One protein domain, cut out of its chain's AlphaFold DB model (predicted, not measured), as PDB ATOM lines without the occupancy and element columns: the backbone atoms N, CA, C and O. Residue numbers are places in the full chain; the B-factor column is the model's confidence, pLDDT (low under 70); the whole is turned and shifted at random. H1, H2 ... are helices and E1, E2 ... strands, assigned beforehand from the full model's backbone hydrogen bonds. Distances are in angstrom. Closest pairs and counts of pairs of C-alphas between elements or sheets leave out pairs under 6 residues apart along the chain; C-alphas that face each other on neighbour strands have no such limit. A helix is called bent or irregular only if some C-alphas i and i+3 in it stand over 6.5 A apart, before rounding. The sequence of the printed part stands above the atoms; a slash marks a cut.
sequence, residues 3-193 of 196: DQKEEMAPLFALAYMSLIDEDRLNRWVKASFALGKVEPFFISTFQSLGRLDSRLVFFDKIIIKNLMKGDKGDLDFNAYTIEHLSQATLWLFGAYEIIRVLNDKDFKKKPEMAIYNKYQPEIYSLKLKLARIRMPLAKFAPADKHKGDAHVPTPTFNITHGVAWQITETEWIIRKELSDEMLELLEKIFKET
ATOM      1  N   ASP A   3      48.474 -48.840  -8.614       82.50
ATOM      2  CA  ASP A   3      47.303 -48.010  -8.904       82.50
ATOM      3  C   ASP A   3      47.785 -46.709  -9.567       82.50
ATOM      4  O   ASP A   3      48.695 -46.052  -9.063       82.50
ATOM      5  N   GLN A   4      47.172 -46.302 -10.683       82.56
ATOM      6  CA  GLN A   4      47.476 -45.026 -11.346       82.56
ATOM      7  C   GLN A   4      47.392 -43.833 -10.377       82.56
ATOM      8  O   GLN A   4      48.080 -42.829 -10.560       82.56
ATOM      9  N   LYS A   5      46.581 -43.931  -9.315       81.62
ATOM     10  CA  LYS A   5      46.540 -42.924  -8.248       81.62
ATOM     11  C   LYS A   5      47.841 -42.840  -7.453       81.62
ATOM     12  O   LYS A   5      48.254 -41.732  -7.118       81.62
ATOM     13  N   GLU A   6      48.483 -43.968  -7.161       89.38
ATOM     14  CA  GLU A   6      49.765 -44.006  -6.446       89.38
ATOM     15  C   GLU A   6      50.882 -43.394  -7.299       89.38
ATOM     16  O   GLU A   6      51.700 -42.633  -6.784       89.38
ATOM     17  N   GLU A   7      50.865 -43.636  -8.613       91.06
ATOM     18  CA  GLU A   7      51.827 -43.044  -9.553       91.06
ATOM     19  C   GLU A   7      51.672 -41.519  -9.666       91.06
ATOM     20  O   GLU A   7      52.663 -40.792  -9.753       91.06
ATOM     21  N   MET A   8      50.434 -41.015  -9.617       91.50
ATOM     22  CA  MET A   8      50.136 -39.583  -9.754       91.50
ATOM     23  C   MET A   8      50.187 -38.808  -8.428       91.50
ATOM     24  O   MET A   8      50.225 -37.574  -8.441       91.50
ATOM     25  N   ALA A   9      50.221 -39.492  -7.281       90.25
ATOM     26  CA  ALA A   9      50.201 -38.861  -5.959       90.25
ATOM     27  C   ALA A   9      51.309 -37.806  -5.748       90.25
ATOM     28  O   ALA A   9      50.988 -36.717  -5.258       90.25
ATOM     29  N   PRO A  10      52.579 -38.028  -6.157       92.50
ATOM     30  CA  PRO A  10      53.615 -37.002  -6.034       92.50
ATOM     31  C   PRO A  10      53.299 -35.739  -6.843       92.50
ATOM     32  O   PRO A  10      53.536 -34.629  -6.369       92.50
ATOM     33  N   LEU A  11      52.726 -35.893  -8.042       91.88
ATOM     34  CA  LEU A  11      52.351 -34.760  -8.887       91.88
ATOM     35  C   LEU A  11      51.207 -33.959  -8.261       91.88
ATOM     36  O   LEU A  11      51.280 -32.732  -8.223       91.88
ATOM     37  N   PHE A  12      50.184 -34.629  -7.722       89.69
ATOM     38  CA  PHE A  12      49.093 -33.951  -7.018       89.69
ATOM     39  C   PHE A  12      49.583 -33.222  -5.765       89.69
ATOM     40  O   PHE A  12      49.172 -32.088  -5.521       89.69
ATOM     41  N   ALA A  13      50.510 -33.819  -5.013       88.31
ATOM     42  CA  ALA A  13      51.125 -33.167  -3.863       88.31
ATOM     43  C   ALA A  13      51.912 -31.910  -4.274       88.31
ATOM     44  O   ALA A  13      51.753 -30.857  -3.657       88.31
ATOM     45  N   LEU A  14      52.720 -31.986  -5.338       88.81
ATOM     46  CA  LEU A  14      53.463 -30.838  -5.874       88.81
ATOM     47  C   LEU A  14      52.527 -29.735  -6.375       88.81
ATOM     48  O   LEU A  14      52.723 -28.568  -6.034       88.81
ATOM     49  N   ALA A  15      51.483 -30.105  -7.121       89.94
ATOM     50  CA  ALA A  15      50.473 -29.170  -7.595       89.94
ATOM     51  C   ALA A  15      49.801 -28.458  -6.415       89.94
ATOM     52  O   ALA A  15      49.794 -27.231  -6.365       89.94
ATOM     53  N   TYR A  16      49.346 -29.203  -5.407       87.31
ATOM     54  CA  TYR A  16      48.767 -28.631  -4.193       87.31
ATOM     55  C   TYR A  16      49.739 -27.690  -3.461       87.31
ATOM     56  O   TYR A  16      49.352 -26.599  -3.043       87.31
ATOM     57  N   MET A  17      51.021 -28.056  -3.350       86.69
ATOM     58  CA  MET A  17      52.040 -27.202  -2.726       86.69
ATOM     59  C   MET A  17      52.311 -25.899  -3.495       86.69
ATOM     60  O   MET A  17      52.773 -24.936  -2.876       86.69
ATOM     61  N   SER A  18      52.024 -25.862  -4.802       89.19
ATOM     62  CA  SER A  18      52.169 -24.676  -5.664       89.19
ATOM     63  C   SER A  18      50.949 -23.747  -5.674       89.19
ATOM     64  O   SER A  18      51.060 -22.596  -6.087       89.19
ATOM     65  N   LEU A  19      49.789 -24.206  -5.191       93.44
ATOM     66  CA  LEU A  19      48.567 -23.400  -5.100       93.44
ATOM     67  C   LEU A  19      48.623 -22.474  -3.879       93.44
ATOM     68  O   LEU A  19      48.012 -22.738  -2.843       93.44
ATOM     69  N   ILE A  20      49.413 -21.407  -3.980       95.69
ATOM     70  CA  ILE A  20      49.765 -20.545  -2.853       95.69
ATOM     71  C   ILE A  20      49.916 -19.079  -3.267       95.69
ATOM     72  O   ILE A  20      50.323 -18.764  -4.381       95.69
ATOM     73  N   ASP A  21      49.622 -18.165  -2.344       96.50
ATOM     74  CA  ASP A  21      49.986 -16.753  -2.482       96.50
ATOM     75  C   ASP A  21      51.496 -16.572  -2.194       96.50
ATOM     76  O   ASP A  21      51.928 -16.533  -1.036       96.50
ATOM     77  N   GLU A  22      52.315 -16.546  -3.253       96.50
ATOM     78  CA  GLU A  22      53.785 -16.495  -3.160       96.50
ATOM     79  C   GLU A  22      54.301 -15.201  -2.522       96.50
ATOM     80  O   GLU A  22      55.199 -15.242  -1.677       96.50
ATOM     81  N   ASP A  23      53.707 -14.056  -2.859       97.31
ATOM     82  CA  ASP A  23      54.077 -12.760  -2.283       97.31
ATOM     83  C   ASP A  23      53.856 -12.759  -0.774       97.31
ATOM     84  O   ASP A  23      54.730 -12.361   0.009       97.31
ATOM     85  N   ARG A  24      52.706 -13.278  -0.339       97.31
ATOM     86  CA  ARG A  24      52.404 -13.440   1.079       97.31
ATOM     87  C   ARG A  24      53.334 -14.440   1.758       97.31
ATOM     88  O   ARG A  24      53.789 -14.178   2.872       97.31
ATOM     89  N   LEU A  25      53.667 -15.556   1.103       97.69
ATOM     90  CA  LEU A  25      54.623 -16.524   1.652       97.69
ATOM     91  C   LEU A  25      55.995 -15.871   1.864       97.69
ATOM     92  O   LEU A  25      56.599 -16.031   2.923       97.69
ATOM     93  N   ASN A  26      56.467 -15.088   0.897       97.56
ATOM     94  CA  ASN A  26      57.737 -14.376   0.995       97.56
ATOM     95  C   ASN A  26      57.760 -13.391   2.171       97.56
ATOM     96  O   ASN A  26      58.784 -13.262   2.848       97.56
ATOM     97  N   ARG A  27      56.635 -12.720   2.449       98.00
ATOM     98  CA  ARG A  27      56.483 -11.875   3.642       98.00
ATOM     99  C   ARG A  27      56.603 -12.690   4.928       98.00
ATOM    100  O   ARG A  27      57.411 -12.332   5.784       98.00
ATOM    101  N   TRP A  28      55.902 -13.820   5.034       97.75
ATOM    102  CA  TRP A  28      56.011 -14.718   6.189       97.75
ATOM    103  C   TRP A  28      57.429 -15.242   6.412       97.75
ATOM    104  O   TRP A  28      57.920 -15.234   7.541       97.75
ATOM    105  N   VAL A  29      58.116 -15.653   5.342       96.88
ATOM    106  CA  VAL A  29      59.505 -16.126   5.420       96.88
ATOM    107  C   VAL A  29      60.415 -15.027   5.958       96.88
ATOM    108  O   VAL A  29      61.187 -15.273   6.881       96.88
ATOM    109  N   LYS A  30      60.290 -13.794   5.460       96.25
ATOM    110  CA  LYS A  30      61.068 -12.654   5.970       96.25
ATOM    111  C   LYS A  30      60.731 -12.340   7.430       96.25
ATOM    112  O   LYS A  30      61.641 -12.170   8.232       96.25
ATOM    113  N   ALA A  31      59.449 -12.305   7.786       95.44
ATOM    114  CA  ALA A  31      58.997 -12.024   9.145       95.44
ATOM    115  C   ALA A  31      59.415 -13.111  10.153       95.44
ATOM    116  O   ALA A  31      59.630 -12.802  11.319       95.44
ATOM    117  N   SER A  32      59.596 -14.367   9.718       94.50
ATOM    118  CA  SER A  32      59.995 -15.485  10.593       94.50
ATOM    119  C   SER A  32      61.314 -15.258  11.328       94.50
ATOM    120  O   SER A  32      61.477 -15.703  12.462       94.50
ATOM    121  N   PHE A  33      62.231 -14.500  10.728       92.56
ATOM    122  CA  PHE A  33      63.506 -14.161  11.350       92.56
ATOM    123  C   PHE A  33      63.346 -13.239  12.566       92.56
ATOM    124  O   PHE A  33      64.222 -13.240  13.430       92.56
ATOM    125  N   ALA A  34      62.205 -12.546  12.711       90.81
ATOM    126  CA  ALA A  34      61.845 -11.857  13.951       90.81
ATOM    127  C   ALA A  34      61.771 -12.803  15.150       90.81
ATOM    128  O   ALA A  34      61.782 -12.326  16.272       90.81
ATOM    129  N   LEU A  35      61.653 -14.117  14.952       88.81
ATOM    130  CA  LEU A  35      61.553 -15.108  16.024       88.81
ATOM    131  C   LEU A  35      62.879 -15.836  16.282       88.81
ATOM    132  O   LEU A  35      62.947 -16.674  17.173       88.81
ATOM    133  N   GLY A  36      63.955 -15.513  15.556       84.81
ATOM    134  CA  GLY A  36      65.238 -16.204  15.722       84.81
ATOM    135  C   GLY A  36      65.853 -16.048  17.118       84.81
ATOM    136  O   GLY A  36      66.473 -16.983  17.613       84.81
ATOM    137  N   LYS A  37      65.635 -14.895  17.774       81.62
ATOM    138  CA  LYS A  37      66.066 -14.638  19.164       81.62
ATOM    139  C   LYS A  37      65.130 -15.261  20.213       81.62
ATOM    140  O   LYS A  37      65.500 -15.335  21.378       81.62
ATOM    141  N   VAL A  38      63.930 -15.690  19.810       83.75
ATOM    142  CA  VAL A  38      62.932 -16.310  20.696       83.75
ATOM    143  C   VAL A  38      63.304 -17.770  20.933       83.75
ATOM    144  O   VAL A  38      63.491 -18.204  22.065       83.75
ATOM    145  N   GLU A  39      63.397 -18.516  19.837       82.75
ATOM    146  CA  GLU A  39      63.717 -19.937  19.801       82.75
ATOM    147  C   GLU A  39      64.100 -20.278  18.351       82.75
ATOM    148  O   GLU A  39      63.257 -20.128  17.464       82.75
ATOM    149  N   PRO A  40      65.337 -20.714  18.053       79.75
ATOM    150  CA  PRO A  40      65.756 -21.032  16.686       79.75
ATOM    151  C   PRO A  40      64.809 -21.980  15.932       79.75
ATOM    152  O   PRO A  40      64.546 -21.768  14.743       79.75
ATOM    153  N   PHE A  41      64.222 -22.973  16.613       80.38
ATOM    154  CA  PHE A  41      63.245 -23.887  16.000       80.38
ATOM    155  C   PHE A  41      61.922 -23.208  15.600       80.38
ATOM    156  O   PHE A  41      61.146 -23.762  14.811       80.38
ATOM    157  N   PHE A  42      61.644 -21.995  16.086       83.62
ATOM    158  CA  PHE A  42      60.444 -21.260  15.692       83.62
ATOM    159  C   PHE A  42      60.520 -20.772  14.255       83.62
ATOM    160  O   PHE A  42      59.472 -20.658  13.637       83.62
ATOM    161  N   ILE A  43      61.705 -20.541  13.680       89.56
ATOM    162  CA  ILE A  43      61.819 -20.034  12.304       89.56
ATOM    163  C   ILE A  43      61.142 -20.994  11.314       89.56
ATOM    164  O   ILE A  43      60.246 -20.588  10.573       89.56
ATOM    165  N   SER A  44      61.514 -22.276  11.323       89.38
ATOM    166  CA  SER A  44      60.951 -23.281  10.405       89.38
ATOM    167  C   SER A  44      59.472 -23.562  10.685       89.38
ATOM    168  O   SER A  44      58.663 -23.675   9.758       89.38
ATOM    169  N   THR A  45      59.099 -23.605  11.964       89.38
ATOM    170  CA  THR A  45      57.703 -23.747  12.398       89.38
ATOM    171  C   THR A  45      56.856 -22.582  11.882       89.38
ATOM    172  O   THR A  45      55.759 -22.777  11.357       89.38
ATOM    173  N   PHE A  46      57.394 -21.365  11.946       91.38
ATOM    174  CA  PHE A  46      56.713 -20.157  11.512       91.38
ATOM    175  C   PHE A  46      56.582 -20.053  10.001       91.38
ATOM    176  O   PHE A  46      55.531 -19.677   9.494       91.38
ATOM    177  N   GLN A  47      57.620 -20.444   9.268       95.12
ATOM    178  CA  GLN A  47      57.556 -20.541   7.812       95.12
ATOM    179  C   GLN A  47      56.507 -21.565   7.367       95.12
ATOM    180  O   GLN A  47      55.776 -21.317   6.409       95.12
ATOM    181  N   SER A  48      56.375 -22.679   8.091       94.12
ATOM    182  CA  SER A  48      55.334 -23.682   7.830       94.12
ATOM    183  C   SER A  48      53.933 -23.126   8.098       94.12
ATOM    184  O   SER A  48      53.027 -23.311   7.282       94.12
ATOM    185  N   LEU A  49      53.762 -22.374   9.191       95.88
ATOM    186  CA  LEU A  49      52.511 -21.683   9.504       95.88
ATOM    187  C   LEU A  49      52.175 -20.598   8.468       95.88
ATOM    188  O   LEU A  49      51.027 -20.485   8.046       95.88
ATOM    189  N   GLY A  50      53.173 -19.852   7.997       97.31
ATOM    190  CA  GLY A  50      53.032 -18.877   6.918       97.31
ATOM    191  C   GLY A  50      52.678 -19.519   5.576       97.31
ATOM    192  O   GLY A  50      51.850 -19.000   4.836       97.31
ATOM    193  N   ARG A  51      53.219 -20.706   5.277       97.19
ATOM    194  CA  ARG A  51      52.820 -21.500   4.104       97.19
ATOM    195  C   ARG A  51      51.376 -21.982   4.197       97.19
ATOM    196  O   ARG A  51      50.694 -22.058   3.177       97.19
ATOM    197  N   LEU A  52      50.911 -22.348   5.390       97.25
ATOM    198  CA  LEU A  52      49.500 -22.649   5.621       97.25
ATOM    199  C   LEU A  52      48.640 -21.400   5.396       97.25
ATOM    200  O   LEU A  52      47.696 -21.455   4.618       97.25
ATOM    201  N   ASP A  53      49.017 -20.267   5.985       98.00
ATOM    202  CA  ASP A  53      48.309 -18.994   5.827       98.00
ATOM    203  C   ASP A  53      48.181 -18.548   4.365       98.00
ATOM    204  O   ASP A  53      47.093 -18.215   3.902       98.00
ATOM    205  N   SER A  54      49.284 -18.579   3.614       97.88
ATOM    206  CA  SER A  54      49.302 -18.180   2.207       97.88
ATOM    207  C   SER A  54      48.440 -19.077   1.324       97.88
ATOM    208  O   SER A  54      47.835 -18.588   0.370       97.88
ATOM    209  N   ARG A  55      48.347 -20.377   1.637       96.19
ATOM    210  CA  ARG A  55      47.415 -21.289   0.955       96.19
ATOM    211  C   ARG A  55      45.977 -20.995   1.343       96.19
ATOM    212  O   ARG A  55      45.129 -20.903   0.464       96.19
ATOM    213  N   LEU A  56      45.713 -20.779   2.632       96.12
ATOM    214  CA  LEU A  56      44.379 -20.423   3.107       96.12
ATOM    215  C   LEU A  56      43.874 -19.159   2.400       96.12
ATOM    216  O   LEU A  56      42.784 -19.179   1.846       96.12
ATOM    217  N   VAL A  57      44.691 -18.103   2.312       95.62
ATOM    218  CA  VAL A  57      44.336 -16.868   1.587       95.62
ATOM    219  C   VAL A  57      44.117 -17.108   0.091       95.62
ATOM    220  O   VAL A  57      43.215 -16.510  -0.499       95.62
ATOM    221  N   PHE A  58      44.932 -17.952  -0.545       95.31
ATOM    222  CA  PHE A  58      44.757 -18.296  -1.956       95.31
ATOM    223  C   PHE A  58      43.408 -18.985  -2.195       95.31
ATOM    224  O   PHE A  58      42.624 -18.560  -3.046       95.31
ATOM    225  N   PHE A  59      43.105 -20.004  -1.398       93.94
ATOM    226  CA  PHE A  59      41.892 -20.794  -1.537       93.94
ATOM    227  C   PHE A  59      40.633 -20.080  -1.033       93.94
ATOM    228  O   PHE A  59      39.573 -20.286  -1.621       93.94
ATOM    229  N   ASP A  60      40.741 -19.176  -0.054       94.06
ATOM    230  CA  ASP A  60      39.651 -18.288   0.377       94.06
ATOM    231  C   ASP A  60      39.050 -17.555  -0.839       94.06
ATOM    232  O   ASP A  60      37.833 -17.551  -1.030       94.06
ATOM    233  N   LYS A  61      39.903 -17.013  -1.727       91.81
ATOM    234  CA  LYS A  61      39.478 -16.316  -2.957       91.81
ATOM    235  C   LYS A  61      38.695 -17.234  -3.904       91.81
ATOM    236  O   LYS A  61      37.730 -16.798  -4.531       91.81
ATOM    237  N   ILE A  62      39.114 -18.494  -4.030       90.12
ATOM    238  CA  ILE A  62      38.487 -19.481  -4.922       90.12
ATOM    239  C   ILE A  62      37.135 -19.923  -4.363       90.12
ATOM    240  O   ILE A  62      36.139 -19.902  -5.087       90.12
ATOM    241  N   ILE A  63      37.091 -20.271  -3.076       89.81
ATOM    242  CA  ILE A  63      35.872 -20.719  -2.397       89.81
ATOM    243  C   ILE A  63      34.813 -19.619  -2.450       89.81
ATOM    244  O   ILE A  63      33.703 -19.875  -2.911       89.81
ATOM    245  N   ILE A  64      35.163 -18.380  -2.081       89.50
ATOM    246  CA  ILE A  64      34.250 -17.229  -2.162       89.50
ATOM    247  C   ILE A  64      33.704 -17.060  -3.581       89.50
ATOM    248  O   ILE A  64      32.497 -16.913  -3.768       89.50
ATOM    249  N   LYS A  65      34.580 -17.105  -4.593       88.12
ATOM    250  CA  LYS A  65      34.178 -16.944  -5.995       88.12
ATOM    251  C   LYS A  65      33.174 -18.014  -6.430       88.12
ATOM    252  O   LYS A  65      32.271 -17.696  -7.201       88.12
ATOM    253  N   ASN A  66      33.325 -19.253  -5.967       85.19
ATOM    254  CA  ASN A  66      32.393 -20.337  -6.280       85.19
ATOM    255  C   ASN A  66      31.068 -20.179  -5.521       85.19
ATOM    256  O   ASN A  66      30.011 -20.226  -6.148       85.19
ATOM    257  N   LEU A  67      31.116 -19.864  -4.222       82.38
ATOM    258  CA  LEU A  67      29.921 -19.587  -3.416       82.38
ATOM    259  C   LEU A  67      29.083 -18.443  -4.013       82.38
ATOM    260  O   LEU A  67      27.865 -18.553  -4.131       82.38
ATOM    261  N   MET A  68      29.731 -17.367  -4.471       83.69
ATOM    262  CA  MET A  68      29.062 -16.232  -5.122       83.69
ATOM    263  C   MET A  68      28.373 -16.587  -6.444       83.69
ATOM    264  O   MET A  68      27.431 -15.905  -6.840       83.69
ATOM    265  N   LYS A  69      28.822 -17.635  -7.142       85.25
ATOM    266  CA  LYS A  69      28.183 -18.108  -8.380       85.25
ATOM    267  C   LYS A  69      26.929 -18.949  -8.121       85.25
ATOM    268  O   LYS A  69      26.310 -19.404  -9.077       85.25
ATOM    269  N   GLY A  70      26.555 -19.156  -6.856       72.38
ATOM    270  CA  GLY A  70      25.436 -20.017  -6.480       72.38
ATOM    271  C   GLY A  70      25.742 -21.504  -6.650       72.38
ATOM    272  O   GLY A  70      24.816 -22.314  -6.640       72.38
ATOM    273  N   ASP A  71      27.020 -21.860  -6.806       71.69
ATOM    274  CA  ASP A  71      27.454 -23.246  -6.786       71.69
ATOM    275  C   ASP A  71      27.259 -23.778  -5.362       71.69
ATOM    276  O   ASP A  71      27.958 -23.378  -4.428       71.69
ATOM    277  N   LYS A  72      26.235 -24.619  -5.179       62.06
ATOM    278  CA  LYS A  72      25.903 -25.213  -3.875       62.06
ATOM    279  C   LYS A  72      26.885 -26.317  -3.470       62.06
ATOM    280  O   LYS A  72      26.715 -26.882  -2.393       62.06
ATOM    281  N   GLY A  73      27.896 -26.577  -4.303       60.81
ATOM    282  CA  GLY A  73      28.907 -27.594  -4.089       60.81
ATOM    283  C   GLY A  73      28.365 -28.992  -4.341       60.81
ATOM    284  O   GLY A  73      27.315 -29.377  -3.823       60.81
ATOM    285  N   ASP A  74      29.102 -29.784  -5.107       70.69
ATOM    286  CA  ASP A  74      28.981 -31.236  -5.043       70.69
ATOM    287  C   ASP A  74      29.567 -31.769  -3.715       70.69
ATOM    288  O   ASP A  74      29.999 -31.016  -2.833       70.69
ATOM    289  N   LEU A  75      29.523 -33.091  -3.514       64.94
ATOM    290  CA  LEU A  75      30.083 -33.724  -2.312       64.94
ATOM    291  C   LEU A  75      31.573 -33.388  -2.128       64.94
ATOM    292  O   LEU A  75      32.011 -33.187  -0.993       64.94
ATOM    293  N   ASP A  76      32.316 -33.257  -3.226       74.81
ATOM    294  CA  ASP A  76      33.752 -32.985  -3.211       74.81
ATOM    295  C   ASP A  76      34.043 -31.539  -2.781       74.81
ATOM    296  O   ASP A  76      34.911 -31.310  -1.935       74.81
ATOM    297  N   PHE A  77      33.269 -30.557  -3.255       77.31
ATOM    298  CA  PHE A  77      33.384 -29.169  -2.797       77.31
ATOM    299  C   PHE A  77      33.037 -29.014  -1.307       77.31
ATOM    300  O   PHE A  77      33.683 -28.251  -0.582       77.31
ATOM    301  N   ASN A  78      32.052 -29.768  -0.812       80.19
ATOM    302  CA  ASN A  78      31.705 -29.776   0.611       80.19
ATOM    303  C   ASN A  78      32.817 -30.397   1.475       80.19
ATOM    304  O   ASN A  78      33.195 -29.822   2.494       80.19
ATOM    305  N   ALA A  79      33.398 -31.525   1.058       83.31
ATOM    306  CA  ALA A  79      34.544 -32.119   1.749       83.31
ATOM    307  C   ALA A  79      35.744 -31.156   1.782       83.31
ATOM    308  O   ALA A  79      36.348 -30.930   2.833       83.31
ATOM    309  N   TYR A  80      36.025 -30.519   0.646       84.69
ATOM    310  CA  TYR A  80      37.098 -29.546   0.495       84.69
ATOM    311  C   TYR A  80      36.926 -28.312   1.402       84.69
ATOM    312  O   TYR A  80      37.871 -27.877   2.063       84.69
ATOM    313  N   THR A  81      35.716 -27.754   1.489       87.56
ATOM    314  CA  THR A  81      35.440 -26.602   2.366       87.56
ATOM    315  C   THR A  81      35.562 -26.953   3.850       87.56
ATOM    316  O   THR A  81      36.112 -26.157   4.613       87.56
ATOM    317  N   ILE A  82      35.130 -28.149   4.266       89.38
ATOM    318  CA  ILE A  82      35.302 -28.642   5.643       89.38
ATOM    319  C   ILE A  82      36.789 -28.778   5.997       89.38
ATOM    320  O   ILE A  82      37.218 -28.352   7.077       89.38
ATOM    321  N   GLU A  83      37.594 -29.336   5.090       91.44
ATOM    322  CA  GLU A  83      39.038 -29.448   5.294       91.44
ATOM    323  C   GLU A  83      39.686 -28.062   5.406       91.44
ATOM    324  O   GLU A  83      40.473 -27.815   6.322       91.44
ATOM    325  N   HIS A  84      39.297 -27.119   4.545       93.88
ATOM    326  CA  HIS A  84      39.801 -25.745   4.568       93.88
ATOM    327  C   HIS A  84      39.487 -25.020   5.888       93.88
ATOM    328  O   HIS A  84      40.363 -24.376   6.470       93.88
ATOM    329  N   LEU A  85      38.270 -25.174   6.426       93.44
ATOM    330  CA  LEU A  85      37.901 -24.634   7.746       93.44
ATOM    331  C   LEU A  85      38.698 -25.295   8.886       93.44
ATOM    332  O   LEU A  85      39.091 -24.631   9.854       93.44
ATOM    333  N   SER A  86      38.990 -26.591   8.766       93.56
ATOM    334  CA  SER A  86      39.822 -27.321   9.732       93.56
ATOM    335  C   SER A  86      41.268 -26.815   9.709       93.56
ATOM    336  O   SER A  86      41.849 -26.517  10.755       93.56
ATOM    337  N   GLN A  87      41.831 -26.617   8.517       95.56
ATOM    338  CA  GLN A  87      43.157 -26.032   8.313       95.56
ATOM    339  C   GLN A  87      43.244 -24.597   8.860       95.56
ATOM    340  O   GLN A  87      44.230 -24.244   9.512       95.56
ATOM    341  N   ALA A  88      42.200 -23.783   8.684       96.19
ATOM    342  CA  ALA A  88      42.111 -22.451   9.282       96.19
ATOM    343  C   ALA A  88      42.098 -22.485  10.819       96.19
ATOM    344  O   ALA A  88      42.746 -21.657  11.464       96.19
ATOM    345  N   THR A  89      41.412 -23.463  11.412       94.88
ATOM    346  CA  THR A  89      41.416 -23.694  12.866       94.88
ATOM    347  C   THR A  89      42.802 -24.098  13.374       94.88
ATOM    348  O   THR A  89      43.276 -23.569  14.381       94.88
ATOM    349  N   LEU A  90      43.502 -24.982  12.660       95.06
ATOM    350  CA  LEU A  90      44.876 -25.365  13.003       95.06
ATOM    351  C   LEU A  90      45.843 -24.183  12.897       95.06
ATOM    352  O   LEU A  90      46.700 -24.008  13.767       95.06
ATOM    353  N   TRP A  91      45.671 -23.334  11.879       97.12
ATOM    354  CA  TRP A  91      46.425 -22.090  11.763       97.12
ATOM    355  C   TRP A  91      46.203 -21.187  12.983       97.12
ATOM    356  O   TRP A  91      47.171 -20.729  13.588       97.12
ATOM    357  N   LEU A  92      44.944 -20.988  13.392       96.62
ATOM    358  CA  LEU A  92      44.582 -20.190  14.566       96.62
ATOM    359  C   LEU A  92      45.260 -20.714  15.840       96.62
ATOM    360  O   LEU A  92      45.766 -19.924  16.639       96.62
ATOM    361  N   PHE A  93      45.285 -22.034  16.040       95.06
ATOM    362  CA  PHE A  93      45.935 -22.643  17.202       95.06
ATOM    363  C   PHE A  93      47.444 -22.401  17.196       95.06
ATOM    364  O   PHE A  93      47.985 -21.958  18.209       95.06
ATOM    365  N   GLY A  94      48.107 -22.614  16.058       94.88
ATOM    366  CA  GLY A  94      49.532 -22.319  15.912       94.88
ATOM    367  C   GLY A  94      49.847 -20.845  16.171       94.88
ATOM    368  O   GLY A  94      50.721 -20.528  16.979       94.88
ATOM    369  N   ALA A  95      49.084 -19.940  15.551       96.38
ATOM    370  CA  ALA A  95      49.232 -18.496  15.714       96.38
ATOM    371  C   ALA A  95      49.071 -18.065  17.181       96.38
ATOM    372  O   ALA A  95      49.896 -17.311  17.704       96.38
ATOM    373  N   TYR A  96      48.050 -18.586  17.870       96.06
ATOM    374  CA  TYR A  96      47.819 -18.305  19.287       96.06
ATOM    375  C   TYR A  96      49.004 -18.719  20.158       96.06
ATOM    376  O   TYR A  96      49.430 -17.934  21.005       96.06
ATOM    377  N   GLU A  97      49.547 -19.923  19.969       93.75
ATOM    378  CA  GLU A  97      50.649 -20.406  20.803       93.75
ATOM    379  C   GLU A  97      51.916 -19.559  20.628       93.75
ATOM    380  O   GLU A  97      52.564 -19.227  21.621       93.75
ATOM    381  N   ILE A  98      52.222 -19.115  19.408       92.56
ATOM    382  CA  ILE A  98      53.368 -18.227  19.150       92.56
ATOM    383  C   ILE A  98      53.193 -16.895  19.879       92.56
ATOM    384  O   ILE A  98      54.070 -16.472  20.634       92.56
ATOM    385  N   ILE A  99      52.039 -16.246  19.709       94.88
ATOM    386  CA  ILE A  99      51.753 -14.975  20.381       94.88
ATOM    387  C   ILE A  99      51.711 -15.148  21.907       94.88
ATOM    388  O   ILE A  99      52.157 -14.268  22.646       94.88
ATOM    389  N   ARG A 100      51.229 -16.293  22.408       93.94
ATOM    390  CA  ARG A 100      51.246 -16.617  23.839       93.94
ATOM    391  C   ARG A 100      52.673 -16.691  24.373       93.94
ATOM    392  O   ARG A 100      52.911 -16.128  25.438       93.94
ATOM    393  N   VAL A 101      53.597 -17.333  23.654       92.06
ATOM    394  CA  VAL A 101      55.019 -17.401  24.036       92.06
ATOM    395  C   VAL A 101      55.643 -16.006  24.054       92.06
ATOM    396  O   VAL A 101      56.261 -15.632  25.046       92.06
ATOM    397  N   LEU A 102      55.396 -15.179  23.033       91.56
ATOM    398  CA  LEU A 102      55.865 -13.783  23.011       91.56
ATOM    399  C   LEU A 102      55.293 -12.929  24.159       91.56
ATOM    400  O   LEU A 102      55.868 -11.905  24.539       91.56
ATOM    401  N   ASN A 103      54.149 -13.332  24.713       93.50
ATOM    402  CA  ASN A 103      53.506 -12.666  25.837       93.50
ATOM    403  C   ASN A 103      53.799 -13.309  27.204       93.50
ATOM    404  O   ASN A 103      53.273 -12.821  28.213       93.50
ATOM    405  N   ASP A 104      54.614 -14.360  27.262       91.12
ATOM    406  CA  ASP A 104      54.932 -15.084  28.490       91.12
ATOM    407  C   ASP A 104      55.774 -14.233  29.461       91.12
ATOM    408  O   ASP A 104      56.658 -13.475  29.057       91.12
ATOM    409  N   LYS A 105      55.461 -14.294  30.762       85.88
ATOM    410  CA  LYS A 105      56.070 -13.411  31.773       85.88
ATOM    411  C   LYS A 105      57.527 -13.746  32.060       85.88
ATOM    412  O   LYS A 105      58.297 -12.830  32.337       85.88
ATOM    413  N   ASP A 106      57.887 -15.022  32.040       84.94
ATOM    414  CA  ASP A 106      59.259 -15.447  32.306       84.94
ATOM    415  C   ASP A 106      60.115 -15.250  31.065       84.94
ATOM    416  O   ASP A 106      61.260 -14.808  31.158       84.94
ATOM    417  N   PHE A 107      59.509 -15.435  29.896       78.56
ATOM    418  CA  PHE A 107      60.139 -15.144  28.624       78.56
ATOM    419  C   PHE A 107      60.554 -13.668  28.489       78.56
ATOM    420  O   PHE A 107      61.676 -13.377  28.086       78.56
ATOM    421  N   LYS A 108      59.720 -12.724  28.943       80.00
ATOM    422  CA  LYS A 108      60.021 -11.275  28.923       80.00
ATOM    423  C   LYS A 108      61.198 -10.829  29.792       80.00
ATOM    424  O   LYS A 108      61.691  -9.720  29.600       80.00
ATOM    425  N   LYS A 109      61.624 -11.636  30.769       83.38
ATOM    426  CA  LYS A 109      62.732 -11.280  31.678       83.38
ATOM    427  C   LYS A 109      64.107 -11.458  31.031       83.38
ATOM    428  O   LYS A 109      65.100 -11.002  31.588       83.38
ATOM    429  N   LYS A 110      64.170 -12.141  29.888       84.62
ATOM    430  CA  LYS A 110      65.411 -12.435  29.177       84.62
ATOM    431  C   LYS A 110      65.953 -11.185  28.456       84.62
ATOM    432  O   LYS A 110      65.170 -10.517  27.779       84.62
ATOM    433  N   PRO A 111      67.254 -10.852  28.555       83.38
ATOM    434  CA  PRO A 111      67.832  -9.680  27.887       83.38
ATOM    435  C   PRO A 111      67.614  -9.655  26.368       83.38
ATOM    436  O   PRO A 111      67.283  -8.613  25.805       83.38
ATOM    437  N   GLU A 112      67.709 -10.810  25.708       80.06
ATOM    438  CA  GLU A 112      67.475 -10.985  24.270       80.06
ATOM    439  C   GLU A 112      66.039 -10.641  23.832       80.06
ATOM    440  O   GLU A 112      65.776 -10.442  22.644       80.06
ATOM    441  N   MET A 113      65.122 -10.508  24.795       82.56
ATOM    442  CA  MET A 113      63.715 -10.205  24.573       82.56
ATOM    443  C   MET A 113      63.376  -8.712  24.685       82.56
ATOM    444  O   MET A 113      62.213  -8.335  24.509       82.56
ATOM    445  N   ALA A 114      64.368  -7.849  24.932       85.19
ATOM    446  CA  ALA A 114      64.169  -6.411  25.112       85.19
ATOM    447  C   ALA A 114      63.400  -5.760  23.949       85.19
ATOM    448  O   ALA A 114      62.492  -4.964  24.187       85.19
ATOM    449  N   ILE A 115      63.678  -6.161  22.704       87.25
ATOM    450  CA  ILE A 115      62.985  -5.610  21.532       87.25
ATOM    451  C   ILE A 115      61.479  -5.914  21.543       87.25
ATOM    452  O   ILE A 115      60.663  -5.050  21.234       87.25
ATOM    453  N   TYR A 116      61.073  -7.106  21.989       89.69
ATOM    454  CA  TYR A 116      59.661  -7.498  22.048       89.69
ATOM    455  C   TYR A 116      58.912  -6.796  23.181       89.69
ATOM    456  O   TYR A 116      57.684  -6.749  23.144       89.69
ATOM    457  N   ASN A 117      59.614  -6.241  24.179       88.31
ATOM    458  CA  ASN A 117      58.985  -5.471  25.254       88.31
ATOM    459  C   ASN A 117      58.312  -4.198  24.723       88.31
ATOM    460  O   ASN A 117      57.232  -3.843  25.196       88.31
ATOM    461  N   LYS A 118      58.885  -3.576  23.683       91.06
ATOM    462  CA  LYS A 118      58.304  -2.415  22.988       91.06
ATOM    463  C   LYS A 118      56.942  -2.723  22.355       91.06
ATOM    464  O   LYS A 118      56.077  -1.859  22.337       91.06
ATOM    465  N   TYR A 119      56.750  -3.961  21.900       94.38
ATOM    466  CA  TYR A 119      55.558  -4.421  21.181       94.38
ATOM    467  C   TYR A 119      54.563  -5.189  22.061       94.38
ATOM    468  O   TYR A 119      53.649  -5.848  21.563       94.38
ATOM    469  N   GLN A 120      54.741  -5.177  23.386       93.56
ATOM    470  CA  GLN A 120      53.855  -5.915  24.289       93.56
ATOM    471  C   GLN A 120      52.386  -5.486  24.227       93.56
ATOM    472  O   GLN A 120      51.546  -6.382  24.360       93.56
ATOM    473  N   PRO A 121      52.033  -4.201  24.026       95.06
ATOM    474  CA  PRO A 121      50.641  -3.811  23.817       95.06
ATOM    475  C   PRO A 121      50.001  -4.524  22.616       95.06
ATOM    476  O   PRO A 121      48.921  -5.101  22.752       95.06
ATOM    477  N   GLU A 122      50.685  -4.565  21.472       97.12
ATOM    478  CA  GLU A 122      50.221  -5.202  20.238       97.12
ATOM    479  C   GLU A 122      50.186  -6.727  20.366       97.12
ATOM    480  O   GLU A 122      49.172  -7.349  20.052       97.12
ATOM    481  N   ILE A 123      51.247  -7.329  20.914       96.38
ATOM    482  CA  ILE A 123      51.318  -8.770  21.202       96.38
ATOM    483  C   ILE A 123      50.159  -9.180  22.117       96.38
ATOM    484  O   ILE A 123      49.486 -10.183  21.877       96.38
ATOM    485  N   TYR A 124      49.906  -8.415  23.180       95.56
ATOM    486  CA  TYR A 124      48.834  -8.708  24.125       95.56
ATOM    487  C   TYR A 124      47.449  -8.543  23.492       95.56
ATOM    488  O   TYR A 124      46.597  -9.413  23.680       95.56
ATOM    489  N   SER A 125      47.235  -7.474  22.722       96.62
ATOM    490  CA  SER A 125      45.989  -7.239  21.982       96.62
ATOM    491  C   SER A 125      45.682  -8.394  21.025       96.62
ATOM    492  O   SER A 125      44.615  -9.009  21.109       96.62
ATOM    493  N   LEU A 126      46.655  -8.778  20.194       97.38
ATOM    494  CA  LEU A 126      46.529  -9.894  19.262       97.38
ATOM    495  C   LEU A 126      46.283 -11.221  19.995       97.38
ATOM    496  O   LEU A 126      45.425 -12.005  19.586       97.38
ATOM    497  N   LYS A 127      46.957 -11.451  21.132       96.44
ATOM    498  CA  LYS A 127      46.716 -12.633  21.976       96.44
ATOM    499  C   LYS A 127      45.256 -12.721  22.403       96.44
ATOM    500  O   LYS A 127      44.684 -13.807  22.373       96.44
ATOM    501  N   LEU A 128      44.670 -11.605  22.842       94.00
ATOM    502  CA  LEU A 128      43.279 -11.568  23.288       94.00
ATOM    503  C   LEU A 128      42.319 -11.861  22.134       94.00
ATOM    504  O   LEU A 128      41.426 -12.686  22.305       94.00
ATOM    505  N   LYS A 129      42.541 -11.268  20.955       94.62
ATOM    506  CA  LYS A 129      41.735 -11.541  19.753       94.62
ATOM    507  C   LYS A 129      41.770 -13.022  19.366       94.62
ATOM    508  O   LYS A 129      40.723 -13.639  19.204       94.62
ATOM    509  N   LEU A 130      42.963 -13.619  19.311       95.31
ATOM    510  CA  LEU A 130      43.139 -15.049  19.027       95.31
ATOM    511  C   LEU A 130      42.495 -15.934  20.109       95.31
ATOM    512  O   LEU A 130      41.858 -16.941  19.798       95.31
ATOM    513  N   ALA A 131      42.624 -15.550  21.385       92.31
ATOM    514  CA  ALA A 131      42.059 -16.291  22.511       92.31
ATOM    515  C   ALA A 131      40.532 -16.390  22.449       92.31
ATOM    516  O   ALA A 131      40.000 -17.430  22.831       92.31
ATOM    517  N   ARG A 132      39.839 -15.349  21.961       90.25
ATOM    518  CA  ARG A 132      38.369 -15.339  21.843       90.25
ATOM    519  C   ARG A 132      37.833 -16.485  20.997       90.25
ATOM    520  O   ARG A 132      36.780 -17.011  21.318       90.25
ATOM    521  N   ILE A 133      38.577 -16.914  19.977       89.50
ATOM    522  CA  ILE A 133      38.195 -18.068  19.157       89.50
ATOM    523  C   ILE A 133      38.823 -19.353  19.708       89.50
ATOM    524  O   ILE A 133      38.146 -20.362  19.898       89.50
ATOM    525  N   ARG A 134      40.130 -19.329  20.001       89.75
ATOM    526  CA  ARG A 134      40.876 -20.535  20.385       89.75
ATOM    527  C   ARG A 134      40.338 -21.168  21.663       89.75
ATOM    528  O   ARG A 134      40.299 -22.390  21.756       89.75
ATOM    529  N   MET A 135      39.984 -20.365  22.666       80.81
ATOM    530  CA  MET A 135      39.549 -20.873  23.971       80.81
ATOM    531  C   MET A 135      38.247 -21.682  23.870       80.81
ATOM    532  O   MET A 135      38.273 -22.845  24.277       80.81
ATOM    533  N   PRO A 136      37.172 -21.163  23.254       78.56
ATOM    534  CA  PRO A 136      35.980 -21.957  22.981       78.56
ATOM    535  C   PRO A 136      36.241 -23.217  22.151       78.56
ATOM    536  O   PRO A 136      35.771 -24.288  22.515       78.56
ATOM    537  N   LEU A 137      37.039 -23.123  21.080       79.19
ATOM    538  CA  LEU A 137      37.279 -24.266  20.190       79.19
ATOM    539  C   LEU A 137      38.123 -25.377  20.833       79.19
ATOM    540  O   LEU A 137      37.898 -26.550  20.563       79.19
ATOM    541  N   ALA A 138      39.114 -25.025  21.655       76.44
ATOM    542  CA  ALA A 138      40.049 -25.995  22.229       76.44
ATOM    543  C   ALA A 138      39.660 -26.464  23.636       76.44
ATOM    544  O   ALA A 138      40.111 -27.517  24.082       76.44
ATOM    545  N   LYS A 139      38.896 -25.655  24.376       72.44
ATOM    546  CA  LYS A 139      38.587 -25.898  25.792       72.44
ATOM    547  C   LYS A 139      37.095 -25.869  26.115       72.44
ATOM    548  O   LYS A 139      36.764 -26.074  27.278       72.44
ATOM    549  N   PHE A 140      36.222 -25.592  25.139       72.94
ATOM    550  CA  PHE A 140      34.774 -25.438  25.349       72.94
ATOM    551  C   PHE A 140      34.447 -24.455  26.484       72.94
ATOM    552  O   PHE A 140      33.524 -24.647  27.270       72.94
ATOM    553  N   ALA A 141      35.255 -23.399  26.600       65.06
ATOM    554  CA  ALA A 141      35.132 -22.381  27.631       65.06
ATOM    555  C   ALA A 141      35.209 -20.988  26.992       65.06
ATOM    556  O   ALA A 141      36.062 -20.779  26.120       65.06
ATOM    557  N   PRO A 142      34.374 -20.025  27.424       62.72
ATOM    558  CA  PRO A 142      34.492 -18.652  26.956       62.72
ATOM    559  C   PRO A 142      35.873 -18.103  27.326       62.72
ATOM    560  O   PRO A 142      36.435 -18.444  28.368       62.72
ATOM    561  N   ALA A 143      36.433 -17.227  26.491       68.12
ATOM    562  CA  ALA A 143      37.601 -16.460  26.907       68.12
ATOM    563  C   ALA A 143      37.214 -15.610  28.131       68.12
ATOM    564  O   ALA A 143      36.164 -14.976  28.106       68.12
ATOM    565  N   ASP A 144      38.041 -15.581  29.185       60.88
ATOM    566  CA  ASP A 144      37.695 -15.118  30.549       60.88
ATOM    567  C   ASP A 144      36.899 -13.795  30.654       60.88
ATOM    568  O   ASP A 144      36.171 -13.579  31.625       60.88
ATOM    569  N   LYS A 145      37.027 -12.896  29.668       60.12
ATOM    570  CA  LYS A 145      36.369 -11.577  29.617       60.12
ATOM    571  C   LYS A 145      35.117 -11.499  28.729       60.12
ATOM    572  O   LYS A 145      34.470 -10.459  28.710       60.12
ATOM    573  N   HIS A 146      34.756 -12.569  28.028       63.78
ATOM    574  CA  HIS A 146      33.730 -12.580  26.986       63.78
ATOM    575  C   HIS A 146      32.632 -13.609  27.276       63.78
ATOM    576  O   HIS A 146      32.412 -14.552  26.526       63.78
ATOM    577  N   LYS A 147      31.924 -13.434  28.398       63.44
ATOM    578  CA  LYS A 147      30.838 -14.347  28.810       63.44
ATOM    579  C   LYS A 147      29.603 -14.313  27.894       63.44
ATOM    580  O   LYS A 147      28.769 -15.199  28.011       63.44
ATOM    581  N   GLY A 148      29.476 -13.288  27.046       67.56
ATOM    582  CA  GLY A 148      28.398 -13.153  26.060       67.56
ATOM    583  C   GLY A 148      28.728 -13.729  24.679       67.56
ATOM    584  O   GLY A 148      27.861 -13.710  23.811       67.56
ATOM    585  N   ASP A 149      29.955 -14.217  24.470       76.44
ATOM    586  CA  ASP A 149      30.344 -14.868  23.219       76.44
ATOM    587  C   ASP A 149      29.720 -16.277  23.131       76.44
ATOM    588  O   ASP A 149      29.419 -16.921  24.143       76.44
ATOM    589  N   ALA A 150      29.547 -16.773  21.906       66.44
ATOM    590  CA  ALA A 150      29.053 -18.113  21.628       66.44
ATOM    591  C   ALA A 150      29.919 -19.185  22.313       66.44
ATOM    592  O   ALA A 150      31.149 -19.113  22.314       66.44
ATOM    593  N   HIS A 151      29.268 -20.226  22.850       72.62
ATOM    594  CA  HIS A 151      29.952 -21.333  23.532       72.62
ATOM    595  C   HIS A 151      30.981 -22.036  22.634       72.62
ATOM    596  O   HIS A 151      32.036 -22.450  23.109       72.62
ATOM    597  N   VAL A 152      30.680 -22.131  21.335       78.00
ATOM    598  CA  VAL A 152      31.586 -22.583  20.276       78.00
ATOM    599  C   VAL A 152      31.370 -21.660  19.069       78.00
ATOM    600  O   VAL A 152      30.282 -21.681  18.495       78.00
ATOM    601  N   PRO A 153      32.358 -20.834  18.682       81.38
ATOM    602  CA  PRO A 153      32.288 -20.011  17.486       81.38
ATOM    603  C   PRO A 153      32.184 -20.892  16.249       81.38
ATOM    604  O   PRO A 153      33.066 -21.714  15.988       81.38
ATOM    605  N   THR A 154      31.124 -20.710  15.471       79.00
ATOM    606  CA  THR A 154      30.919 -21.483  14.247       79.00
ATOM    607  C   THR A 154      31.843 -20.947  13.149       79.00
ATOM    608  O   THR A 154      31.731 -19.764  12.800       79.00
ATOM    609  N   PRO A 155      32.764 -21.764  12.602       85.50
ATOM    610  CA  PRO A 155      33.564 -21.371  11.450       85.50
ATOM    611  C   PRO A 155      32.675 -21.284  10.203       85.50
ATOM    612  O   PRO A 155      31.846 -22.158   9.956       85.50
ATOM    613  N   THR A 156      32.849 -20.238   9.402       86.81
ATOM    614  CA  THR A 156      32.131 -20.039   8.136       86.81
ATOM    615  C   THR A 156      32.976 -19.241   7.144       86.81
ATOM    616  O   THR A 156      34.085 -18.807   7.459       86.81
ATOM    617  N   PHE A 157      32.440 -19.006   5.949       85.31
ATOM    618  CA  PHE A 157      33.022 -18.112   4.957       85.31
ATOM    619  C   PHE A 157      32.311 -16.757   4.960       85.31
ATOM    620  O   PHE A 157      31.130 -16.645   4.635       85.31
ATOM    621  N   ASN A 158      33.054 -15.702   5.286       85.69
ATOM    622  CA  ASN A 158      32.675 -14.333   4.983       85.69
ATOM    623  C   ASN A 158      32.887 -14.082   3.480       85.69
ATOM    624  O   ASN A 158      33.987 -14.289   2.970       85.69
ATOM    625  N   ILE A 159      31.853 -13.597   2.787       80.06
ATOM    626  CA  ILE A 159      31.872 -13.390   1.326       80.06
ATOM    627  C   ILE A 159      32.924 -12.381   0.845       80.06
ATOM    628  O   ILE A 159      33.224 -12.340  -0.343       80.06
ATOM    629  N   THR A 160      33.482 -11.570   1.741       79.00
ATOM    630  CA  THR A 160      34.487 -10.560   1.402       79.00
ATOM    631  C   THR A 160      35.895 -11.017   1.779       79.00
ATOM    632  O   THR A 160      36.843 -10.753   1.042       79.00
ATOM    633  N   HIS A 161      36.052 -11.707   2.913       77.56
ATOM    634  CA  HIS A 161      37.369 -11.905   3.531       77.56
ATOM    635  C   HIS A 161      37.788 -13.365   3.772       77.56
ATOM    636  O   HIS A 161      38.893 -13.594   4.267       77.56
ATOM    637  N   GLY A 162      36.960 -14.345   3.407       89.88
ATOM    638  CA  GLY A 162      37.278 -15.769   3.535       89.88
ATOM    639  C   GLY A 162      36.852 -16.329   4.884       89.88
ATOM    640  O   GLY A 162      35.814 -15.933   5.411       89.88
ATOM    641  N   VAL A 163      37.624 -17.261   5.446       93.69
ATOM    642  CA  VAL A 163      37.264 -17.878   6.734       93.69
ATOM    643  C   VAL A 163      37.075 -16.831   7.838       93.69
ATOM    644  O   VAL A 163      37.935 -15.977   8.080       93.69
ATOM    645  N   ALA A 164      35.956 -16.941   8.545       93.75
ATOM    646  CA  ALA A 164      35.611 -16.146   9.709       93.75
ATOM    647  C   ALA A 164      34.921 -17.015  10.766       93.75
ATOM    648  O   ALA A 164      34.396 -18.088  10.469       93.75
ATOM    649  N   TRP A 165      34.893 -16.525  11.998       93.38
ATOM    650  CA  TRP A 165      34.131 -17.122  13.090       93.38
ATOM    651  C   TRP A 165      33.073 -16.142  13.564       93.38
ATOM    652  O   TRP A 165      33.370 -14.961  13.759       93.38
ATOM    653  N   GLN A 166      31.855 -16.636  13.763       88.62
ATOM    654  CA  GLN A 166      30.817 -15.876  14.447       88.62
ATOM    655  C   GLN A 166      31.037 -15.989  15.952       88.62
ATOM    656  O   GLN A 166      31.012 -17.097  16.489       88.62
ATOM    657  N   ILE A 167      31.274 -14.866  16.629       86.19
ATOM    658  CA  ILE A 167      31.528 -14.852  18.080       86.19
ATOM    659  C   ILE A 167      30.296 -14.383  18.843       86.19
ATOM    660  O   ILE A 167      30.058 -14.851  19.949       86.19
ATOM    661  N   THR A 168      29.485 -13.513  18.243       84.31
ATOM    662  CA  THR A 168      28.148 -13.137  18.724       84.31
ATOM    663  C   THR A 168      27.191 -13.047  17.532       84.31
ATOM    664  O   THR A 168      27.611 -13.202  16.387       84.31
ATOM    665  N   GLU A 169      25.906 -12.764  17.753       79.88
ATOM    666  CA  GLU A 169      24.941 -12.590  16.653       79.88
ATOM    667  C   GLU A 169      25.376 -11.523  15.631       79.88
ATOM    668  O   GLU A 169      25.109 -11.667  14.439       79.88
ATOM    669  N   THR A 170      26.087 -10.486  16.079       83.88
ATOM    670  CA  THR A 170      26.491  -9.341  15.250       83.88
ATOM    671  C   THR A 170      27.998  -9.236  15.032       83.88
ATOM    672  O   THR A 170      28.431  -8.492  14.151       83.88
ATOM    673  N   GLU A 171      28.809  -9.974  15.794       87.75
ATOM    674  CA  GLU A 171      30.266  -9.872  15.760       87.75
ATOM    675  C   GLU A 171      30.923 -11.081  15.096       87.75
ATOM    676  O   GLU A 171      30.668 -12.243  15.432       87.75
ATOM    677  N   TRP A 172      31.848 -10.767  14.194       90.31
ATOM    678  CA  TRP A 172      32.644 -11.719  13.440       90.31
ATOM    679  C   TRP A 172      34.123 -11.416  13.632       90.31
ATOM    680  O   TRP A 172      34.523 -10.254  13.643       90.31
ATOM    681  N   ILE A 173      34.945 -12.457  13.724       93.31
ATOM    682  CA  ILE A 173      36.400 -12.326  13.634       93.31
ATOM    683  C   ILE A 173      36.856 -13.016  12.360       93.31
ATOM    684  O   ILE A 173      36.613 -14.207  12.153       93.31
ATOM    685  N   ILE A 174      37.532 -12.255  11.509       95.12
ATOM    686  CA  ILE A 174      38.007 -12.703  10.208       95.12
ATOM    687  C   ILE A 174      39.430 -13.242  10.353       95.12
ATOM    688  O   ILE A 174      40.329 -12.567  10.859       95.12
ATOM    689  N   ARG A 175      39.667 -14.459   9.857       96.19
ATOM    690  CA  ARG A 175      40.979 -15.114   9.926       96.19
ATOM    691  C   ARG A 175      42.064 -14.286   9.242       96.19
ATOM    692  O   ARG A 175      43.154 -14.128   9.789       96.19
ATOM    693  N   LYS A 176      41.768 -13.765   8.046       96.00
ATOM    694  CA  LYS A 176      42.728 -12.986   7.261       96.00
ATOM    695  C   LYS A 176      43.200 -11.744   8.024       96.00
ATOM    696  O   LYS A 176      44.397 -11.490   8.048       96.00
ATOM    697  N   GLU A 177      42.304 -11.040   8.708       96.56
ATOM    698  CA  GLU A 177      42.655  -9.862   9.515       96.56
ATOM    699  C   GLU A 177      43.605 -10.224  10.662       96.56
ATOM    700  O   GLU A 177      44.621  -9.560  10.847       96.56
ATOM    701  N   LEU A 178      43.344 -11.330  11.369       97.25
ATOM    702  CA  LEU A 178      44.254 -11.836  12.405       97.25
ATOM    703  C   LEU A 178      45.634 -12.185  11.834       97.25
ATOM    704  O   LEU A 178      46.660 -11.907  12.455       97.25
ATOM    705  N   SER A 179      45.660 -12.813  10.657       97.56
ATOM    706  CA  SER A 179      46.907 -13.186   9.989       97.56
ATOM    707  C   SER A 179      47.690 -11.973   9.484       97.56
ATOM    708  O   SER A 179      48.912 -11.963   9.591       97.56
ATOM    709  N   ASP A 180      47.001 -10.940   8.994       97.81
ATOM    710  CA  ASP A 180      47.605  -9.677   8.571       97.81
ATOM    711  C   ASP A 180      48.193  -8.932   9.772       97.81
ATOM    712  O   ASP A 180      49.366  -8.569   9.743       97.81
ATOM    713  N   GLU A 181      47.432  -8.801  10.862       98.00
ATOM    714  CA  GLU A 181      47.894  -8.161  12.099       98.00
ATOM    715  C   GLU A 181      49.133  -8.865  12.673       98.00
ATOM    716  O   GLU A 181      50.105  -8.213  13.059       98.00
ATOM    717  N   MET A 182      49.137 -10.203  12.679       97.88
ATOM    718  CA  MET A 182      50.289 -10.992  13.114       97.88
ATOM    719  C   MET A 182      51.506 -10.803  12.203       97.88
ATOM    720  O   MET A 182      52.623 -10.617  12.696       97.88
ATOM    721  N   LEU A 183      51.306 -10.868  10.886       98.06
ATOM    722  CA  LEU A 183      52.376 -10.718   9.906       98.06
ATOM    723  C   LEU A 183      53.010  -9.328   9.999       98.06
ATOM    724  O   LEU A 183      54.228  -9.214  10.112       98.06
ATOM    725  N   GLU A 184      52.194  -8.278  10.022       98.19
ATOM    726  CA  GLU A 184      52.654  -6.892  10.106       98.19
ATOM    727  C   GLU A 184      53.397  -6.601  11.412       98.19
ATOM    728  O   GLU A 184      54.414  -5.903  11.405       98.19
ATOM    729  N   LEU A 185      52.926  -7.150  12.536       97.19
ATOM    730  CA  LEU A 185      53.609  -7.040  13.823       97.19
ATOM    731  C   LEU A 185      55.023  -7.631  13.756       97.19
ATOM    732  O   LEU A 185      55.989  -6.995  14.180       97.19
ATOM    733  N   LEU A 186      55.167  -8.826  13.186       95.44
ATOM    734  CA  LEU A 186      56.467  -9.489  13.084       95.44
ATOM    735  C   LEU A 186      57.373  -8.850  12.033       95.44
ATOM    736  O   LEU A 186      58.583  -8.787  12.235       95.44
ATOM    737  N   GLU A 187      56.819  -8.304  10.951       96.69
ATOM    738  CA  GLU A 187      57.579  -7.491   9.998       96.69
ATOM    739  C   GLU A 187      58.159  -6.233  10.657       96.69
ATOM    740  O   GLU A 187      59.305  -5.877  10.374       96.69
ATOM    741  N   LYS A 188      57.405  -5.567  11.546       95.69
ATOM    742  CA  LYS A 188      57.896  -4.412  12.321       95.69
ATOM    743  C   LYS A 188      59.038  -4.816  13.251       95.69
ATOM    744  O   LYS A 188      60.109  -4.215  13.181       95.69
ATOM    745  N   ILE A 189      58.844  -5.881  14.032       93.75
ATOM    746  CA  ILE A 189      59.878  -6.417  14.930       93.75
ATOM    747  C   ILE A 189      61.138  -6.783  14.136       93.75
ATOM    748  O   ILE A 189      62.237  -6.372  14.500       93.75
ATOM    749  N   PHE A 190      60.998  -7.491  13.008       92.81
ATOM    750  CA  PHE A 190      62.139  -7.884  12.181       92.81
ATOM    751  C   PHE A 190      62.928  -6.687  11.649       92.81
ATOM    752  O   PHE A 190      64.159  -6.695  11.676       92.81
ATOM    753  N   LYS A 191      62.239  -5.653  11.153       92.38
ATOM    754  CA  LYS A 191      62.898  -4.447  10.634       92.38
ATOM    755  C   LYS A 191      63.776  -3.795  11.698       92.38
ATOM    756  O   LYS A 191      64.900  -3.426  11.384       92.38
ATOM    757  N   GLU A 192      63.297  -3.728  12.935       87.38
ATOM    758  CA  GLU A 192      64.055  -3.139  14.041       87.38
ATOM    759  C   GLU A 192      65.203  -4.041  14.522       87.38
ATOM    760  O   GLU A 192      66.268  -3.530  14.854       87.38
ATOM    761  N   THR A 193      65.072  -5.375  14.441       79.12
ATOM    762  CA  THR A 193      66.206  -6.282  14.739       79.12
ATOM    763  C   THR A 193      67.384  -6.161  13.770       79.12
ATOM    764  O   THR A 193      68.459  -6.659  14.084       79.12
TER     765      THR A 193
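Overview. This is residues 3 to 193 of the 196 residues of an uncharacterized protein of Acinetobacter baumannii 6014059 (UniProt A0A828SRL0). A small three-stranded sheet, E1, E2 and E3, lies near one end of a body of helices, where the long helices H3 and H4 pass over it as a crossed hairpin and H7 starts directly from E3. H2 packs on H3 and H7, H6 packs on H4 and H7, short H5 lies at the other end, and residues 3 to 15, of which 4 to 15 belong to H1, stick out from the body. The printed part has 191 residues, with seven named helices and three named strands in the order H1 H2 H3 H4 H5 H6 E1 E2 E3 H7; the sheet's order is E1 - E2 - E3, all antiparallel. The class is mostly helix. The whole is compact, with a radius of gyration of the C-alphas of 18.0 A and spans of 55 by 44 by 28 A.

Along the chain. The sheet holds E1, residues 154 to 158, E2, residues 162 to 166, 12.7 A long, and E3, residues 172 to 174. H3, residues 41 to 68, is 40.9 A from first to last C-alpha, and H4, residues 75 to 102, is 41.3 A. H7, residues 175 to 193, is 27.2 A long and ends at C-alpha 193 at (66.206, -6.282, 14.739). H6, residues 120 to 139, is 25.2 A long and has a kink of 44 degrees near residue 133. H2 is residues 22 to 35, 20.7 A long. H1, residues 4 to 18, begins at C-alpha 4 at (47.476, -45.026, -11.346) and is 21.6 A long. H5 is residues 111 to 118, 12.9 A long. H1 and H5 are irregular: C-alphas 7 and 10 are 7.2 A apart, and C-alphas 112 and 115 are 7.5 A apart.

Arrangement. The strands form a meander, each the antiparallel neighbour of the one before. Between E1 and E2, N 156 and O 164 are within hydrogen-bond range at 2.9 A; between E2 and E3, N 165 and O 173 are at 2.9 A. H3, H4 and H6 on the sheet make two layers, helices on one face of a sheet. H4 runs across the strands at a height over the sheet of 10.0 A, at 68 degrees to E2 on the local plane. H6 is on the same face as H4, at a height of 12.1 A. H7 only grazes the sheet with residues 175 to 177. H3, H4 and H7 form a bundle of three helices. H3 and H4 are a helical hairpin and touch, the closest C-alphas being those of Leu 49 and Trp 91 at 6.5 A, opposite ways at a steep tilt of 36 degrees, only just past shallow. H7 is the hub, touching H2, H5 and H6; its closest C-alphas with H2 are Phe 190 and Ala 34, 4.4 A. H2 and H3 are a helical hairpin at a shallow tilt of 30 degrees, touching closest at the C-alphas of Trp 28 and Gly 50, 5.2 A. H6 touches H4 closest at the C-alphas of Leu 130 and Tyr 96, 5.7 A. H1 and H3 are near each other. Every O i to N i+4 pair is within hydrogen-bond range in H4 and H7, against 9 of 11 in H1, 7 of 10 in H2, 21 of 24 in H3, 14 of 16 in H6 and 1 of 4 in H5, which has 4 of 5 O i to N i+3 pairs within range.

Size, cuts and confidence. The C-alphas of Asp 3 and Pro 111, the two farthest apart, are 57.0 A apart. The printed part has no cut. The link from H6 to E1, residues 140 to 153, is long. The mean pLDDT of the printed part is 88.1; residues 72 to 73, 75, 141 to 148 and 150 are under 70.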